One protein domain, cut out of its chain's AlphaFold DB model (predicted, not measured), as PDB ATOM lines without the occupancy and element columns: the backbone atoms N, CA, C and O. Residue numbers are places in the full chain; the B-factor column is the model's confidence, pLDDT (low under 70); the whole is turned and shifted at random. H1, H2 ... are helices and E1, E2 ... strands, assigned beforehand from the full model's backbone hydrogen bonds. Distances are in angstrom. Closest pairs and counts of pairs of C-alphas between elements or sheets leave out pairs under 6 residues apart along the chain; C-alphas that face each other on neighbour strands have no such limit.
ATOM      1  N   ASN A   2     402.578 299.712 394.651       58.03
ATOM      2  CA  ASN A   2     402.452 300.040 393.210       58.03
ATOM      3  C   ASN A   2     403.252 299.119 392.258       58.03
ATOM      4  O   ASN A   2     402.809 298.860 391.139       58.03
ATOM      5  N   ILE A   3     404.407 298.600 392.691       66.75
ATOM      6  CA  ILE A   3     405.249 297.704 391.874       66.75
ATOM      7  C   ILE A   3     404.625 296.302 391.773       66.75
ATOM      8  O   ILE A   3     404.548 295.742 390.686       66.75
ATOM      9  N   GLU A   4     404.104 295.770 392.879       66.81
ATOM     10  CA  GLU A   4     403.538 294.412 392.956       66.81
ATOM     11  C   GLU A   4     402.301 294.250 392.064       66.81
ATOM     12  O   GLU A   4     402.203 293.279 391.318       66.81
ATOM     13  N   ILE A   5     401.395 295.237 392.069       64.81
ATOM     14  CA  ILE A   5     400.210 295.239 391.193       64.81
ATOM     15  C   ILE A   5     400.639 295.258 389.724       64.81
ATOM     16  O   ILE A   5     400.064 294.567 388.887       64.81
ATOM     17  N   THR A   6     401.688 296.017 389.406       66.94
ATOM     18  CA  THR A   6     402.221 296.099 388.043       66.94
ATOM     19  C   THR A   6     402.857 294.780 387.593       66.94
ATOM     20  O   THR A   6     402.691 294.385 386.440       66.94
ATOM     21  N   CYS A   7     403.513 294.045 388.494       65.75
ATOM     22  CA  CYS A   7     404.001 292.696 388.207       65.75
ATOM     23  C   CYS A   7     402.861 291.709 387.922       65.75
ATOM     24  O   CYS A   7     402.947 290.977 386.940       65.75
ATOM     25  N   ILE A   8     401.776 291.728 388.709       65.44
ATOM     26  CA  ILE A   8     400.600 290.866 388.476       65.44
ATOM     27  C   ILE A   8     400.013 291.129 387.081       65.44
ATOM     28  O   ILE A   8     399.829 290.192 386.306       65.44
ATOM     29  N   ARG A   9     399.859 292.408 386.702       68.69
ATOM     30  CA  ARG A   9     399.394 292.827 385.362       68.69
ATOM     31  C   ARG A   9     400.201 292.242 384.199       68.69
ATOM     32  O   ARG A   9     399.698 292.200 383.083       68.69
ATOM     33  N   SER A  10     401.454 291.862 384.439       64.31
ATOM     34  CA  SER A  10     402.402 291.456 383.398       64.31
ATOM     35  C   SER A  10     402.427 289.937 383.172       64.31
ATOM     36  O   SER A  10     403.135 289.467 382.283       64.31
ATOM     37  N   THR A  11     401.673 289.162 383.962       59.97
ATOM     38  CA  THR A  11     401.614 287.696 383.854       59.97
ATOM     39  C   THR A  11     400.446 287.233 382.973       59.97
ATOM     40  O   THR A  11     399.288 287.493 383.274       59.97
ATOM     41  N   GLU A  12     400.797 286.558 381.872       58.28
ATOM     42  CA  GLU A  12     399.971 285.861 380.866       58.28
ATOM     43  C   GLU A  12     398.811 286.632 380.201       58.28
ATOM     44  O   GLU A  12     397.712 286.808 380.729       58.28
ATOM     45  N   ALA A  13     399.043 287.013 378.941       55.78
ATOM     46  CA  ALA A  13     398.040 287.570 378.044       55.78
ATOM     47  C   ALA A  13     396.972 286.517 377.694       55.78
ATOM     48  O   ALA A  13     397.218 285.617 376.896       55.78
ATOM     49  N   GLY A  14     395.771 286.642 378.268       56.31
ATOM     50  CA  GLY A  14     394.611 285.849 377.838       56.31
ATOM     51  C   GLY A  14     393.497 285.680 378.869       56.31
ATOM     52  O   GLY A  14     392.349 285.472 378.485       56.31
ATOM     53  N   LEU A  15     393.790 285.826 380.164       60.56
ATOM     54  CA  LEU A  15     392.789 285.730 381.228       60.56
ATOM     55  C   LEU A  15     392.628 287.086 381.918       60.56
ATOM     56  O   LEU A  15     393.599 287.677 382.381       60.56
ATOM     57  N   LYS A  16     391.388 287.586 382.008       68.44
ATOM     58  CA  LYS A  16     391.059 288.772 382.811       68.44
ATOM     59  C   LYS A  16     391.227 288.401 384.289       68.44
ATOM     60  O   LYS A  16     390.298 287.886 384.907       68.44
ATOM     61  N   GLN A  17     392.433 288.581 384.824       75.94
ATOM     62  CA  GLN A  17     392.746 288.277 386.218       75.94
ATOM     63  C   GLN A  17     391.958 289.208 387.144       75.94
ATOM     64  O   GLN A  17     391.877 290.413 386.901       75.94
ATOM     65  N   LYS A  18     391.377 288.642 388.206       85.38
ATOM     66  CA  LYS A  18     390.771 289.429 389.281       85.38
ATOM     67  C   LYS A  18     391.841 289.756 390.317       85.38
ATOM     68  O   LYS A  18     392.489 288.849 390.835       85.38
ATOM     69  N   ILE A  19     392.023 291.035 390.616       90.00
ATOM     70  CA  ILE A  19     392.983 291.535 391.594       90.00
ATOM     71  C   ILE A  19     392.236 291.885 392.879       90.00
ATOM     72  O   ILE A  19     391.297 292.687 392.886       90.00
ATOM     73  N   VAL A  20     392.698 291.296 393.981       94.00
ATOM     74  CA  VAL A  20     392.225 291.583 395.335       94.00
ATOM     75  C   VAL A  20     393.386 292.108 396.161       94.00
ATOM     76  O   VAL A  20     394.454 291.498 396.201       94.00
ATOM     77  N   VAL A  21     393.171 293.238 396.828       94.88
ATOM     78  CA  VAL A  21     394.147 293.839 397.739       94.88
ATOM     79  C   VAL A  21     393.684 293.633 399.174       94.88
ATOM     80  O   VAL A  21     392.514 293.831 399.497       94.88
ATOM     81  N   ILE A  22     394.607 293.238 400.050       96.31
ATOM     82  CA  ILE A  22     394.353 293.083 401.483       96.31
ATOM     83  C   ILE A  22     395.353 293.958 402.234       96.31
ATOM     84  O   ILE A  22     396.559 293.861 402.010       96.31
ATOM     85  N   SER A  23     394.865 294.824 403.119       95.75
ATOM     86  CA  SER A  23     395.708 295.701 403.939       95.75
ATOM     87  C   SER A  23     395.180 295.829 405.361       95.75
ATOM     88  O   SER A  23     394.020 295.551 405.641       95.75
ATOM     89  N   HIS A  24     396.032 296.272 406.290       95.25
ATOM     90  CA  HIS A  24     395.567 296.566 407.645       95.25
ATOM     91  C   HIS A  24     394.728 297.852 407.686       95.25
ATOM     92  O   HIS A  24     393.564 297.801 408.068       95.25
ATOM     93  N   HIS A  25     395.291 298.985 407.252       95.38
ATOM     94  CA  HIS A  25     394.592 300.276 407.199       95.38
ATOM     95  C   HIS A  25     393.666 300.387 405.985       95.38
ATOM     96  O   HIS A  25     393.882 299.722 404.965       95.38
ATOM     97  N   ALA A  26     392.667 301.268 406.081       96.44
ATOM     98  CA  ALA A  26     391.733 301.525 404.996       96.44
ATOM     99  C   ALA A  26     392.386 302.284 403.815       96.44
ATOM    100  O   ALA A  26     393.217 303.176 404.022       96.44
ATOM    101  N   PRO A  27     391.984 302.005 402.563       95.25
ATOM    102  CA  PRO A  27     392.525 302.681 401.374       95.25
ATOM    103  C   PRO A  27     391.887 304.046 401.069       95.25
ATOM    104  O   PRO A  27     392.283 304.736 400.130       95.25
ATOM    105  N   SER A  28     390.875 304.423 401.848       94.06
ATOM    106  CA  SER A  28     390.179 305.706 401.791       94.06
ATOM    107  C   SER A  28     390.010 306.226 403.218       94.06
ATOM    108  O   SER A  28     389.794 305.420 404.121       94.06
ATOM    109  N   THR A  29     390.071 307.542 403.436       93.94
ATOM    110  CA  THR A  29     389.624 308.193 404.684       93.94
ATOM    111  C   THR A  29     388.117 308.454 404.717       93.94
ATOM    112  O   THR A  29     387.609 308.950 405.715       93.94
ATOM    113  N   LYS A  30     387.398 308.157 403.629       93.44
ATOM    114  CA  LYS A  30     385.964 308.417 403.459       93.44
ATOM    115  C   LYS A  30     385.172 307.117 403.388       93.44
ATOM    116  O   LYS A  30     385.464 306.281 402.533       93.44
ATOM    117  N   GLY A  31     384.182 306.971 404.267       93.00
ATOM    118  CA  GLY A  31     383.253 305.843 404.351       93.00
ATOM    119  C   GLY A  31     383.822 304.564 404.970       93.00
ATOM    120  O   GLY A  31     383.121 303.561 405.039       93.00
ATOM    121  N   THR A  32     385.084 304.561 405.402       95.44
ATOM    122  CA  THR A  32     385.807 303.339 405.802       95.44
ATOM    123  C   THR A  32     385.998 303.174 407.309       95.44
ATOM    124  O   THR A  32     386.350 302.093 407.788       95.44
ATOM    125  N   SER A  33     385.752 304.227 408.077       95.12
ATOM    126  CA  SER A  33     385.793 304.237 409.536       95.12
ATOM    127  C   SER A  33     384.449 304.668 410.101       95.12
ATOM    128  O   SER A  33     383.515 304.960 409.352       95.12
ATOM    129  N   SER A  34     384.328 304.709 411.430       93.56
ATOM    130  CA  SER A  34     383.127 305.280 412.032       93.56
ATOM    131  C   SER A  34     382.959 306.751 411.596       93.56
ATOM    132  O   SER A  34     383.963 307.431 411.342       93.56
ATOM    133  N   PRO A  35     381.723 307.284 411.532       93.12
ATOM    134  CA  PRO A  35     381.500 308.676 411.138       93.12
ATOM    135  C   PRO A  35     382.259 309.695 411.999       93.12
ATOM    136  O   PRO A  35     382.696 310.720 411.486       93.12
ATOM    137  N   SER A  36     382.450 309.409 413.293       92.56
ATOM    138  CA  SER A  36     383.237 310.249 414.204       92.56
ATOM    139  C   SER A  36     384.732 310.235 413.887       92.56
ATOM    140  O   SER A  36     385.381 311.273 413.990       92.56
ATOM    141  N   ASP A  37     385.272 309.090 413.470       93.50
ATOM    142  CA  ASP A  37     386.688 308.960 413.111       93.50
ATOM    143  C   ASP A  37     386.983 309.614 411.757       93.50
ATOM    144  O   ASP A  37     388.049 310.192 411.559       93.50
ATOM    145  N   GLU A  38     386.022 309.581 410.832       93.50
ATOM    146  CA  GLU A  38     386.167 310.188 409.506       93.50
ATOM    147  C   GLU A  38     386.260 311.722 409.567       93.50
ATOM    148  O   GLU A  38     387.019 312.332 408.807       93.50
ATOM    149  N   VAL A  39     385.475 312.361 410.439       93.56
ATOM    150  CA  VAL A  39     385.491 313.828 410.612       93.56
ATOM    151  C   VAL A  39     386.563 314.296 411.597       93.56
ATOM    152  O   VAL A  39     386.762 315.497 411.771       93.56
ATOM    153  N   SER A  40     387.259 313.357 412.239       93.38
ATOM    154  CA  SER A  40     388.330 313.650 413.181       93.38
ATOM    155  C   SER A  40     389.556 314.242 412.471       93.38
ATOM    156  O   SER A  40     389.916 313.798 411.371       93.38
ATOM    157  N   PRO A  41     390.286 315.177 413.113       94.62
ATOM    158  CA  PRO A  41     391.595 315.617 412.628       94.62
ATOM    159  C   PRO A  41     392.617 314.468 412.541       94.62
ATOM    160  O   PRO A  41     393.618 314.597 411.841       94.62
ATOM    161  N   TRP A  42     392.359 313.334 413.206       94.00
ATOM    162  CA  TRP A  42     393.181 312.120 413.149       94.00
ATOM    163  C   TRP A  42     392.631 311.047 412.201       94.00
ATOM    164  O   TRP A  42     393.014 309.886 412.305       94.00
ATOM    165  N   SER A  43     391.755 311.404 411.259       92.81
ATOM    166  CA  SER A  43     391.199 310.470 410.263       92.81
ATOM    167  C   SER A  43     392.271 309.689 409.481       92.81
ATOM    168  O   SER A  43     392.054 308.537 409.103       92.81
ATOM    169  N   SER A  44     393.462 310.268 409.301       93.69
ATOM    170  CA  SER A  44     394.616 309.613 408.672       93.69
ATOM    171  C   SER A  44     395.185 308.429 409.461       93.69
ATOM    172  O   SER A  44     395.867 307.590 408.878       93.69
ATOM    173  N   ALA A  45     394.900 308.320 410.762       93.75
ATOM    174  CA  ALA A  45     395.249 307.135 411.542       93.75
ATOM    175  C   ALA A  45     394.442 305.909 411.081       93.75
ATOM    176  O   ALA A  45     394.924 304.780 411.142       93.75
ATOM    177  N   PHE A  46     393.230 306.129 410.564       94.06
ATOM    178  CA  PHE A  46     392.302 305.065 410.195       94.06
ATOM    179  C   PHE A  46     392.417 304.650 408.729       94.06
ATOM    180  O   PHE A  46     392.358 303.459 408.404       94.06
ATOM    181  N   GLY A  47     392.594 305.626 407.842       93.38
ATOM    182  CA  GLY A  47     392.608 305.405 406.405       93.38
ATOM    183  C   GLY A  47     393.582 306.302 405.662       93.38
ATOM    184  O   GLY A  47     394.102 307.286 406.177       93.38
ATOM    185  N   THR A  48     393.820 305.948 404.408       91.12
ATOM    186  CA  THR A  48     394.743 306.646 403.508       91.12
ATOM    187  C   THR A  48     393.989 307.324 402.364       91.12
ATOM    188  O   THR A  48     392.810 307.071 402.144       91.12
ATOM    189  N   GLY A  49     394.653 308.208 401.618       90.00
ATOM    190  CA  GLY A  49     394.081 308.878 400.442       90.00
ATOM    191  C   GLY A  49     394.250 308.113 399.123       90.00
ATOM    192  O   GLY A  49     394.157 308.730 398.065       90.00
ATOM    193  N   LEU A  50     394.545 306.807 399.154       90.44
ATOM    194  CA  LEU A  50     394.987 306.043 397.975       90.44
ATOM    195  C   LEU A  50     393.939 305.979 396.855       90.44
ATOM    196  O   LEU A  50     394.302 305.937 395.682       90.44
ATOM    197  N   LEU A  51     392.653 306.012 397.208       88.94
ATOM    198  CA  LEU A  51     391.539 305.962 396.254       88.94
ATOM    199  C   LEU A  51     390.879 307.327 395.984       88.94
ATOM    200  O   LEU A  51     389.840 307.387 395.338       88.94
ATOM    201  N   GLN A  52     391.457 308.435 396.459       81.06
ATOM    202  CA  GLN A  52     390.846 309.776 396.352       81.06
ATOM    203  C   GLN A  52     391.265 310.562 395.098       81.06
ATOM    204  O   GLN A  52     390.890 311.726 394.941       81.06
ATOM    205  N   SER A  53     392.052 309.959 394.203       76.25
ATOM    206  CA  SER A  53     392.486 310.613 392.966       76.25
ATOM    207  C   SER A  53     391.316 310.801 391.995       76.25
ATOM    208  O   SER A  53     390.515 309.895 391.794       76.25
ATOM    209  N   LYS A  54     391.235 311.977 391.357       70.00
ATOM    210  CA  LYS A  54     390.201 312.308 390.354       70.00
ATOM    211  C   LYS A  54     390.493 311.746 388.951       70.00
ATOM    212  O   LYS A  54     389.681 311.935 388.052       70.00
ATOM    213  N   GLY A  55     391.661 311.132 388.745       73.25
ATOM    214  CA  GLY A  55     392.078 310.534 387.471       73.25
ATOM    215  C   GLY A  55     392.186 309.011 387.546       73.25
ATOM    216  O   GLY A  55     391.901 308.427 388.589       73.25
ATOM    217  N   ARG A  56     392.646 308.386 386.450       67.44
ATOM    218  CA  ARG A  56     392.907 306.940 386.390       67.44
ATOM    219  C   ARG A  56     393.835 306.538 387.540       67.44
ATOM    220  O   ARG A  56     394.971 307.019 387.603       67.44
ATOM    221  N   SER A  57     393.355 305.714 388.463       76.31
ATOM    222  CA  SER A  57     394.149 305.258 389.596       76.31
ATOM    223  C   SER A  57     395.018 304.077 389.181       76.31
ATOM    224  O   SER A  57     394.653 303.270 388.325       76.31
ATOM    225  N   CYS A  58     396.164 303.900 389.842       79.44
ATOM    226  CA  CYS A  58     396.920 302.652 389.718       79.44
ATOM    227  C   CYS A  58     396.131 301.437 390.239       79.44
ATOM    228  O   CYS A  58     396.574 300.310 390.020       79.44
ATOM    229  N   PHE A  59     394.980 301.657 390.880       85.69
ATOM    230  CA  PHE A  59     394.106 300.640 391.453       85.69
ATOM    231  C   PHE A  59     392.824 300.374 390.649       85.69
ATOM    232  O   PHE A  59     392.012 299.587 391.114       85.69
ATOM    233  N   ASP A  60     392.626 300.971 389.470       79.94
ATOM    234  CA  ASP A  60     391.363 300.806 388.718       79.94
ATOM    235  C   ASP A  60     391.080 299.342 388.330       79.94
ATOM    236  O   ASP A  60     389.936 298.908 388.289       79.94
ATOM    237  N   ASP A  61     392.124 298.531 388.139       84.50
ATOM    238  CA  ASP A  61     391.972 297.102 387.838       84.50
ATOM    239  C   ASP A  61     391.740 296.234 389.096       84.50
ATOM    240  O   ASP A  61     391.675 295.010 388.988       84.50
ATOM    241  N   VAL A  62     391.658 296.828 390.292       90.88
ATOM    242  CA  VAL A  62     391.396 296.119 391.554       90.88
ATOM    243  C   VAL A  62     389.890 295.966 391.741       90.88
ATOM    244  O   VAL A  62     389.171 296.950 391.864       90.88
ATOM    245  N   GLN A  63     389.393 294.731 391.832       92.88
ATOM    246  CA  GLN A  63     387.957 294.495 392.036       92.88
ATOM    247  C   GLN A  63     387.560 294.607 393.509       92.88
ATOM    248  O   GLN A  63     386.455 295.057 393.815       92.88
ATOM    249  N   PHE A  64     388.449 294.202 394.420       94.81
ATOM    250  CA  PHE A  64     388.177 294.200 395.854       94.81
ATOM    251  C   PHE A  64     389.361 294.699 396.672       94.81
ATOM    252  O   PHE A  64     390.511 294.345 396.412       94.81
ATOM    253  N   TRP A  65     389.052 295.443 397.730       96.62
ATOM    254  CA  TRP A  65     390.002 295.848 398.751       96.62
ATOM    255  C   TRP A  65     389.469 295.509 400.141       96.62
ATOM    256  O   TRP A  65     388.514 296.114 400.627       96.62
ATOM    257  N   ILE A  66     390.108 294.549 400.802       97.25
ATOM    258  CA  ILE A  66     389.735 294.088 402.138       97.25
ATOM    259  C   ILE A  66     390.638 294.761 403.169       97.25
ATOM    260  O   ILE A  66     391.861 294.777 403.012       97.25
ATOM    261  N   TYR A  67     390.047 295.327 404.220       96.81
ATOM    262  CA  TYR A  67     390.795 296.074 405.232       96.81
ATOM    263  C   TYR A  67     390.230 295.941 406.649       96.81
ATOM    264  O   TYR A  67     389.103 295.484 406.863       96.81
ATOM    265  N   GLY A  68     391.031 296.351 407.633       95.56
ATOM    266  CA  GLY A  68     390.678 296.362 409.050       95.56
ATOM    267  C   GLY A  68     391.010 297.700 409.708       95.56
ATOM    268  O   GLY A  68     390.736 298.753 409.140       95.56
ATOM    269  N   HIS A  69     391.592 297.637 410.911       95.69
ATOM    270  CA  HIS A  69     392.067 298.756 411.738       95.69
ATOM    271  C   HIS A  69     390.996 299.730 412.258       95.69
ATOM    272  O   HIS A  69     391.093 300.207 413.382       95.69
ATOM    273  N   THR A  70     389.949 300.013 411.486       94.62
ATOM    274  CA  THR A  70     388.967 301.058 411.807       94.62
ATOM    275  C   THR A  70     387.935 300.667 412.865       94.62
ATOM    276  O   THR A  70     387.107 301.484 413.248       94.62
ATOM    277  N   HIS A  71     387.945 299.406 413.301       93.25
ATOM    278  CA  HIS A  71     386.961 298.788 414.195       93.25
ATOM    279  C   HIS A  71     385.515 298.969 413.710       93.25
ATOM    280  O   HIS A  71     384.562 298.928 414.487       93.25
ATOM    281  N   HIS A  72     385.357 299.144 412.399       93.25
ATOM    282  CA  HIS A  72     384.102 299.453 411.752       93.25
ATOM    283  C   HIS A  72     383.892 298.501 410.574       93.25
ATOM    284  O   HIS A  72     384.729 298.406 409.676       93.25
ATOM    285  N   CYS A  73     382.785 297.755 410.599       95.31
ATOM    286  CA  CYS A  73     382.412 296.879 409.491       95.31
ATOM    287  C   CYS A  73     381.679 297.680 408.423       95.31
ATOM    288  O   CYS A  73     380.676 298.336 408.713       95.31
ATOM    289  N   THR A  74     382.146 297.576 407.189       94.81
ATOM    290  CA  THR A  74     381.660 298.373 406.066       94.81
ATOM    291  C   THR A  74     381.747 297.578 404.778       94.81
ATOM    292  O   THR A  74     382.561 296.665 404.616       94.81
ATOM    293  N   GLU A  75     380.889 297.940 403.840       95.44
ATOM    294  CA  GLU A  75     380.978 297.499 402.462       95.44
ATOM    295  C   GLU A  75     380.505 298.645 401.584       95.44
ATOM    296  O   GLU A  75     379.388 299.134 401.743       95.44
ATOM    297  N   LEU A  76     381.389 299.131 400.722       94.38
ATOM    298  CA  LEU A  76     381.103 300.264 399.853       94.38
ATOM    299  C   LEU A  76     381.923 300.170 398.576       94.38
ATOM    300  O   LEU A  76     382.934 299.478 398.525       94.38
ATOM    301  N   THR A  77     381.505 300.892 397.546       92.88
ATOM    302  CA  THR A  77     382.260 300.979 396.293       92.88
ATOM    303  C   THR A  77     382.900 302.356 396.186       92.88
ATOM    304  O   THR A  77     382.229 303.369 396.374       92.88
ATOM    305  N   CYS A  78     384.203 302.393 395.911       90.44
ATOM    306  CA  CYS A  78     384.971 303.610 395.683       90.44
ATOM    307  C   CYS A  78     385.581 303.541 394.279       90.44
ATOM    308  O   CYS A  78     386.492 302.749 394.033       90.44
ATOM    309  N   GLY A  79     385.038 304.327 393.345       88.00
ATOM    310  CA  GLY A  79     385.352 304.171 391.923       88.00
ATOM    311  C   GLY A  79     384.892 302.802 391.418       88.00
ATOM    312  O   GLY A  79     383.716 302.471 391.538       88.00
ATOM    313  N   GLU A  80     385.823 302.003 390.897       88.25
ATOM    314  CA  GLU A  80     385.572 300.626 390.440       88.25
ATOM    315  C   GLU A  80     385.899 299.561 391.510       88.25
ATOM    316  O   GLU A  80     385.646 298.374 391.309       88.25
ATOM    317  N   VAL A  81     386.416 299.978 392.674       92.62
ATOM    318  CA  VAL A  81     386.919 299.077 393.719       92.62
ATOM    319  C   VAL A  81     385.869 298.864 394.812       92.62
ATOM    320  O   VAL A  81     385.420 299.821 395.451       92.62
ATOM    321  N   ARG A  82     385.516 297.605 395.108       94.94
ATOM    322  CA  ARG A  82     384.694 297.264 396.286       94.94
ATOM    323  C   ARG A  82     385.549 297.188 397.545       94.94
ATOM    324  O   ARG A  82     386.401 296.315 397.668       94.94
ATOM    325  N   LEU A  83     385.301 298.078 398.498       96.06
ATOM    326  CA  LEU A  83     385.974 298.098 399.793       96.06
ATOM    327  C   LEU A  83     385.155 297.310 400.810       96.06
ATOM    328  O   LEU A  83     383.964 297.570 400.975       96.06
ATOM    329  N   VAL A  84     385.798 296.386 401.519       97.00
ATOM    330  CA  VAL A  84     385.127 295.493 402.466       97.00
ATOM    331  C   VAL A  84     385.886 295.434 403.788       97.00
ATOM    332  O   VAL A  84     387.089 295.184 403.824       97.00
ATOM    333  N   SER A  85     385.162 295.603 404.892       96.62
ATOM    334  CA  SER A  85     385.665 295.388 406.243       96.62
ATOM    335  C   SER A  85     384.665 294.599 407.086       96.62
ATOM    336  O   SER A  85     383.460 294.849 407.049       96.62
ATOM    337  N   ASN A  86     385.168 293.634 407.855       96.31
ATOM    338  CA  ASN A  86     384.376 292.758 408.718       96.31
ATOM    339  C   ASN A  86     385.109 292.507 410.042       96.31
ATOM    340  O   ASN A  86     385.656 291.436 410.297       96.31
ATOM    341  N   GLN A  87     385.211 293.549 410.856       92.12
ATOM    342  CA  GLN A  87     386.051 293.568 412.045       92.12
ATOM    343  C   GLN A  87     385.313 293.025 413.262       92.12
ATOM    344  O   GLN A  87     384.323 293.598 413.704       92.12
ATOM    345  N   ARG A  88     385.850 291.955 413.856       89.94
ATOM    346  CA  ARG A  88     385.306 291.354 415.084       89.94
ATOM    347  C   ARG A  88     385.320 292.307 416.284       89.94
ATOM    348  O   ARG A  88     384.467 292.199 417.156       89.94
ATOM    349  N   GLY A  89     386.298 293.212 416.334       86.25
ATOM    350  CA  GLY A  89     386.548 294.072 417.490       86.25
ATOM    351  C   GLY A  89     387.104 293.307 418.698       86.25
ATOM    352  O   GLY A  89     387.527 292.148 418.599       86.25
ATOM    353  N   TYR A  90     387.126 293.978 419.849       83.06
ATOM    354  CA  TYR A  90     387.613 293.405 421.102       83.06
ATOM    355  C   TYR A  90     386.612 292.410 421.697       83.06
ATOM    356  O   TYR A  90     385.417 292.683 421.783       83.06
ATOM    357  N   VAL A  91     387.123 291.271 422.164       81.12
ATOM    358  CA  VAL A  91     386.361 290.298 422.950       81.12
ATOM    359  C   VAL A  91     386.894 290.364 424.372       81.12
ATOM    360  O   VAL A  91     388.003 289.904 424.637       81.12
ATOM    361  N   PHE A  92     386.129 290.969 425.276       79.75
ATOM    362  CA  PHE A  92     386.494 291.021 426.686       79.75
ATOM    363  C   PHE A  92     386.017 289.742 427.390       79.75
ATOM    364  O   PHE A  92     384.866 289.336 427.188       79.75
ATOM    365  N   PRO A  93     386.865 289.087 428.206       76.81
ATOM    366  CA  PRO A  93     386.410 287.996 429.055       76.81
ATOM    367  C   PRO A  93     385.332 288.516 430.011       76.81
ATOM    368  O   PRO A  93     385.446 289.622 430.541       76.81
ATOM    369  N   LYS A  94     384.274 287.726 430.229       66.62
ATOM    370  CA  LYS A  94     383.263 288.048 431.243       66.62
ATOM    371  C   LYS A  94     383.962 288.073 432.599       66.62
ATOM    372  O   LYS A  94     384.408 287.031 433.074       66.62
ATOM    373  N   MET A  95     384.083 289.249 433.204       59.81
ATOM    374  CA  MET A  95     384.451 289.329 434.609       59.81
ATOM    375  C   MET A  95     383.254 288.815 435.411       59.81
ATOM    376  O   MET A  95     382.153 289.353 435.293       59.81
ATOM    377  N   ASN A  96     383.452 287.736 436.170       50.06
ATOM    378  CA  ASN A  96     382.457 287.234 437.111       50.06
ATOM    379  C   ASN A  96     382.376 288.218 438.282       50.06
ATOM    380  O   ASN A  96     383.023 288.026 439.306       50.06
ATOM    381  N   HIS A  97     381.619 289.295 438.108       51.91
ATOM    382  CA  HIS A  97     381.162 290.094 439.231       51.91
ATOM    383  C   HIS A  97     379.845 289.494 439.712       51.91
ATOM    384  O   HIS A  97     378.879 289.415 438.951       51.91
ATOM    385  N   GLU A  98     379.809 289.054 440.969       56.28
ATOM    386  CA  GLU A  98     378.546 288.929 441.687       56.28
ATOM    387  C   GLU A  98     377.952 290.337 441.819       56.28
ATOM    388  O   GLU A  98     378.273 291.080 442.741       56.28
ATOM    389  N   GLU A  99     377.133 290.748 440.850       50.25
ATOM    390  CA  GLU A  99     376.432 292.029 440.884       50.25
ATOM    391  C   GLU A  99     374.935 291.855 440.612       50.25
ATOM    392  O   GLU A  99     374.496 291.208 439.660       50.25
ATOM    393  N   SER A 100     374.166 292.459 441.518       53.53
ATOM    394  CA  SER A 100     372.718 292.360 441.704       53.53
ATOM    395  C   SER A 100     371.860 292.550 440.442       53.53
ATOM    396  O   SER A 100     372.100 293.428 439.607       53.53
ATOM    397  N   GLU A 101     370.776 291.771 440.372       52.91
ATOM    398  CA  GLU A 101     369.810 291.676 439.263       52.91
ATOM    399  C   GLU A 101     369.232 293.024 438.786       52.91
ATOM    400  O   GLU A 101     368.836 293.159 437.625       52.91
ATOM    401  N   VAL A 102     369.231 294.054 439.636       54.78
ATOM    402  CA  VAL A 102     368.672 295.380 439.327       54.78
ATOM    403  C   VAL A 102     369.460 296.087 438.212       54.78
ATOM    404  O   VAL A 102     368.860 296.699 437.323       54.78
ATOM    405  N   SER A 103     370.791 295.940 438.194       51.00
ATOM    406  CA  SER A 103     371.670 296.532 437.171       51.00
ATOM    407  C   SER A 103     371.486 295.855 435.804       51.00
ATOM    408  O   SER A 103     371.400 296.515 434.762       51.00
ATOM    409  N   MET A 104     371.299 294.530 435.803       51.22
ATOM    410  CA  MET A 104     371.084 293.748 434.580       51.22
ATOM    411  C   MET A 104     369.742 294.054 433.905       51.22
ATOM    412  O   MET A 104     369.680 294.136 432.675       51.22
ATOM    413  N   VAL A 105     368.672 294.284 434.675       58.78
ATOM    414  CA  VAL A 105     367.359 294.658 434.118       58.78
ATOM    415  C   VAL A 105     367.394 296.063 433.503       58.78
ATOM    416  O   VAL A 105     366.828 296.277 432.424       58.78
ATOM    417  N   PHE A 106     368.093 297.011 434.135       53.12
ATOM    418  CA  PHE A 106     368.239 298.374 433.617       53.12
ATOM    419  C   PHE A 106     369.071 298.404 432.323       53.12
ATOM    420  O   PHE A 106     368.644 298.989 431.323       53.12
ATOM    421  N   MET A 107     370.192 297.672 432.287       54.12
ATOM    422  CA  MET A 107     371.019 297.528 431.081       54.12
ATOM    423  C   MET A 107     370.303 296.768 429.955       54.12
ATOM    424  O   MET A 107     370.431 297.133 428.785       54.12
ATOM    425  N   SER A 108     369.490 295.760 430.286       54.50
ATOM    426  CA  SER A 108     368.638 295.042 429.327       54.50
ATOM    427  C   SER A 108     367.623 295.975 428.660       54.50
ATOM    428  O   SER A 108     367.497 295.978 427.432       54.50
ATOM    429  N   LYS A 109     366.956 296.839 429.442       51.62
ATOM    430  CA  LYS A 109     366.036 297.855 428.911       51.62
ATOM    431  C   LYS A 109     366.751 298.885 428.036       51.62
ATOM    432  O   LYS A 109     366.257 299.164 426.945       51.62
ATOM    433  N   MET A 110     367.917 299.387 428.451       54.59
ATOM    434  CA  MET A 110     368.712 300.327 427.644       54.59
ATOM    435  C   MET A 110     369.175 299.710 426.318       54.59
ATOM    436  O   MET A 110     369.059 300.341 425.269       54.59
ATOM    437  N   ARG A 111     369.622 298.448 426.335       51.31
ATOM    438  CA  ARG A 111     370.032 297.716 425.129       51.31
ATOM    439  C   ARG A 111     368.859 297.465 424.177       51.31
ATOM    440  O   ARG A 111     369.028 297.575 422.966       51.31
ATOM    441  N   LYS A 112     367.668 297.161 424.705       47.69
ATOM    442  CA  LYS A 112     366.455 296.946 423.897       47.69
ATOM    443  C   LYS A 112     365.942 298.247 423.269       47.69
ATOM    444  O   LYS A 112     365.437 298.215 422.153       47.69
ATOM    445  N   PHE A 113     366.137 299.384 423.942       42.69
ATOM    446  CA  PHE A 113     365.795 300.707 423.411       42.69
ATOM    447  C   PHE A 113     366.742 301.167 422.289       42.69
ATOM    448  O   PHE A 113     366.311 301.861 421.376       42.69
ATOM    449  N   TRP A 114     368.008 300.735 422.310       46.78
ATOM    450  CA  TRP A 114     368.995 301.048 421.263       46.78
ATOM    451  C   TRP A 114     368.942 300.126 420.034       46.78
ATOM    452  O   TRP A 114     369.557 300.430 419.014       46.78
ATOM    453  N   ALA A 115     368.212 299.009 420.112       43.31
ATOM    454  CA  ALA A 115     368.132 298.010 419.043       43.31
ATOM    455  C   ALA A 115     367.066 298.311 417.971       43.31
ATOM    456  O   ALA A 115     367.050 297.660 416.929       43.31
TER     457      ALA A 115
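AT A GLANCE: This is residues 2 to 115 of the 132 residues of an uncharacterized protein of Emergomyces africanus (UniProt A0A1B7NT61). The body is a small, twisted sheet of four strands standing as a wall, with the long looping stretch from residue 24 to residue 61, and the short H2 in it, built up over one face and one end. A long tail of residues 91 to 115 sticks out from the body and ends in H3, while H1 only grazes the sheet near its edge strand E1, joined to it through a loop of which residues 10 to 15 stick out. The 114 residues hold three named helices and four named strands, in the order H1 E1 H2 E2 E3 E4 H3, and the sheet runs E1 E2 E4 E3 and is mixed. The class is mixed, helices and strands, with under half of the residues in named elements, 26 in helices and 21 in strands. The whole is only just extended, close to loose, with a radius of gyration of the C-alphas of 20.2 A and spans of 68 by 30 by 22 A, the length being made by the tail.

IN THESE COORDINATES: In the sheet, E1 is residues 19 to 23, 13.3 A from first to last C-alpha, and begins at C-alpha 19 (392.983, 291.535, 391.594). E2 is residues 62 to 67, the longest strand by residues, 13.7 A. E4 is residues 81 to 85, 13.1 A, and E3 is residues 74 to 78, 12.1 A. H1 is residues 2 to 9, 11.1 A, and begins at C-alpha 2 (402.452, 300.040, 393.210). H2 is residues 35 to 38, four residues, 5.2 A. H3 is residues 101 to 114, the longest helix, 20.3 A, and ends at C-alpha 114 (368.995, 301.048, 421.263).

HOW THE PARTS SIT: E1 and E3 are the edge strands of the sheet, and E2 and E4 are inner strands. E1 and E2 are parallel at 19 degrees, with N 66 and O 21 at 2.8 A, within hydrogen-bond range. E2 and E4 are parallel, also at 19 degrees, with N 65 and O 82 at 2.8 A. E4 and E3 are antiparallel at 165 degrees and form a hairpin, with N 83 and O 76 at 2.8 A and N 85 and O 74 at 2.8 A. The C-alphas of Arg 82 and Thr 77, which face each other, are 4.4 A apart. E2 and E3 are apart, though they follow each other among the strands. From edge to edge the strands' lines turn by 52 degrees. E1, H2 and E2 make a strand-helix-strand unit, two parallel neighbour strands with a helix between them along the chain, and its crossover is right-handed. H2 is not on the sheet, with 0 pairs of C-alphas within 10 A. H1 is on the sheet but only grazes it, with residues 5 to 9, and H1 and E1 are near each other, with 5 pairs of C-alphas within 10 A. H3 is not on the sheet, and it touches no helix. In H3 every O i to N i+4 pair is within hydrogen-bond range; in H1 3 of 4 are, and H2 is too short for such a pair.

THE WHOLE: The C-alphas farthest apart are those of Ala 13 and Ser 100, at 68.7 A. Without the stretches that stand free, residues 10 to 15 and 91 to 115, the body has 83 residues and spans 37 by 28 by 20 A, with a radius of gyration of 12.8 A. The printed part has no cut. The links E1 to H2, H2 to E2 and E4 to H3 are long, with 11, 23 and 15 residues. The mean pLDDT of the printed part is 79.6; 38 residues are under 70, namely 2 to 16, 56 and 94 to 115, and H3 has a mean of 52.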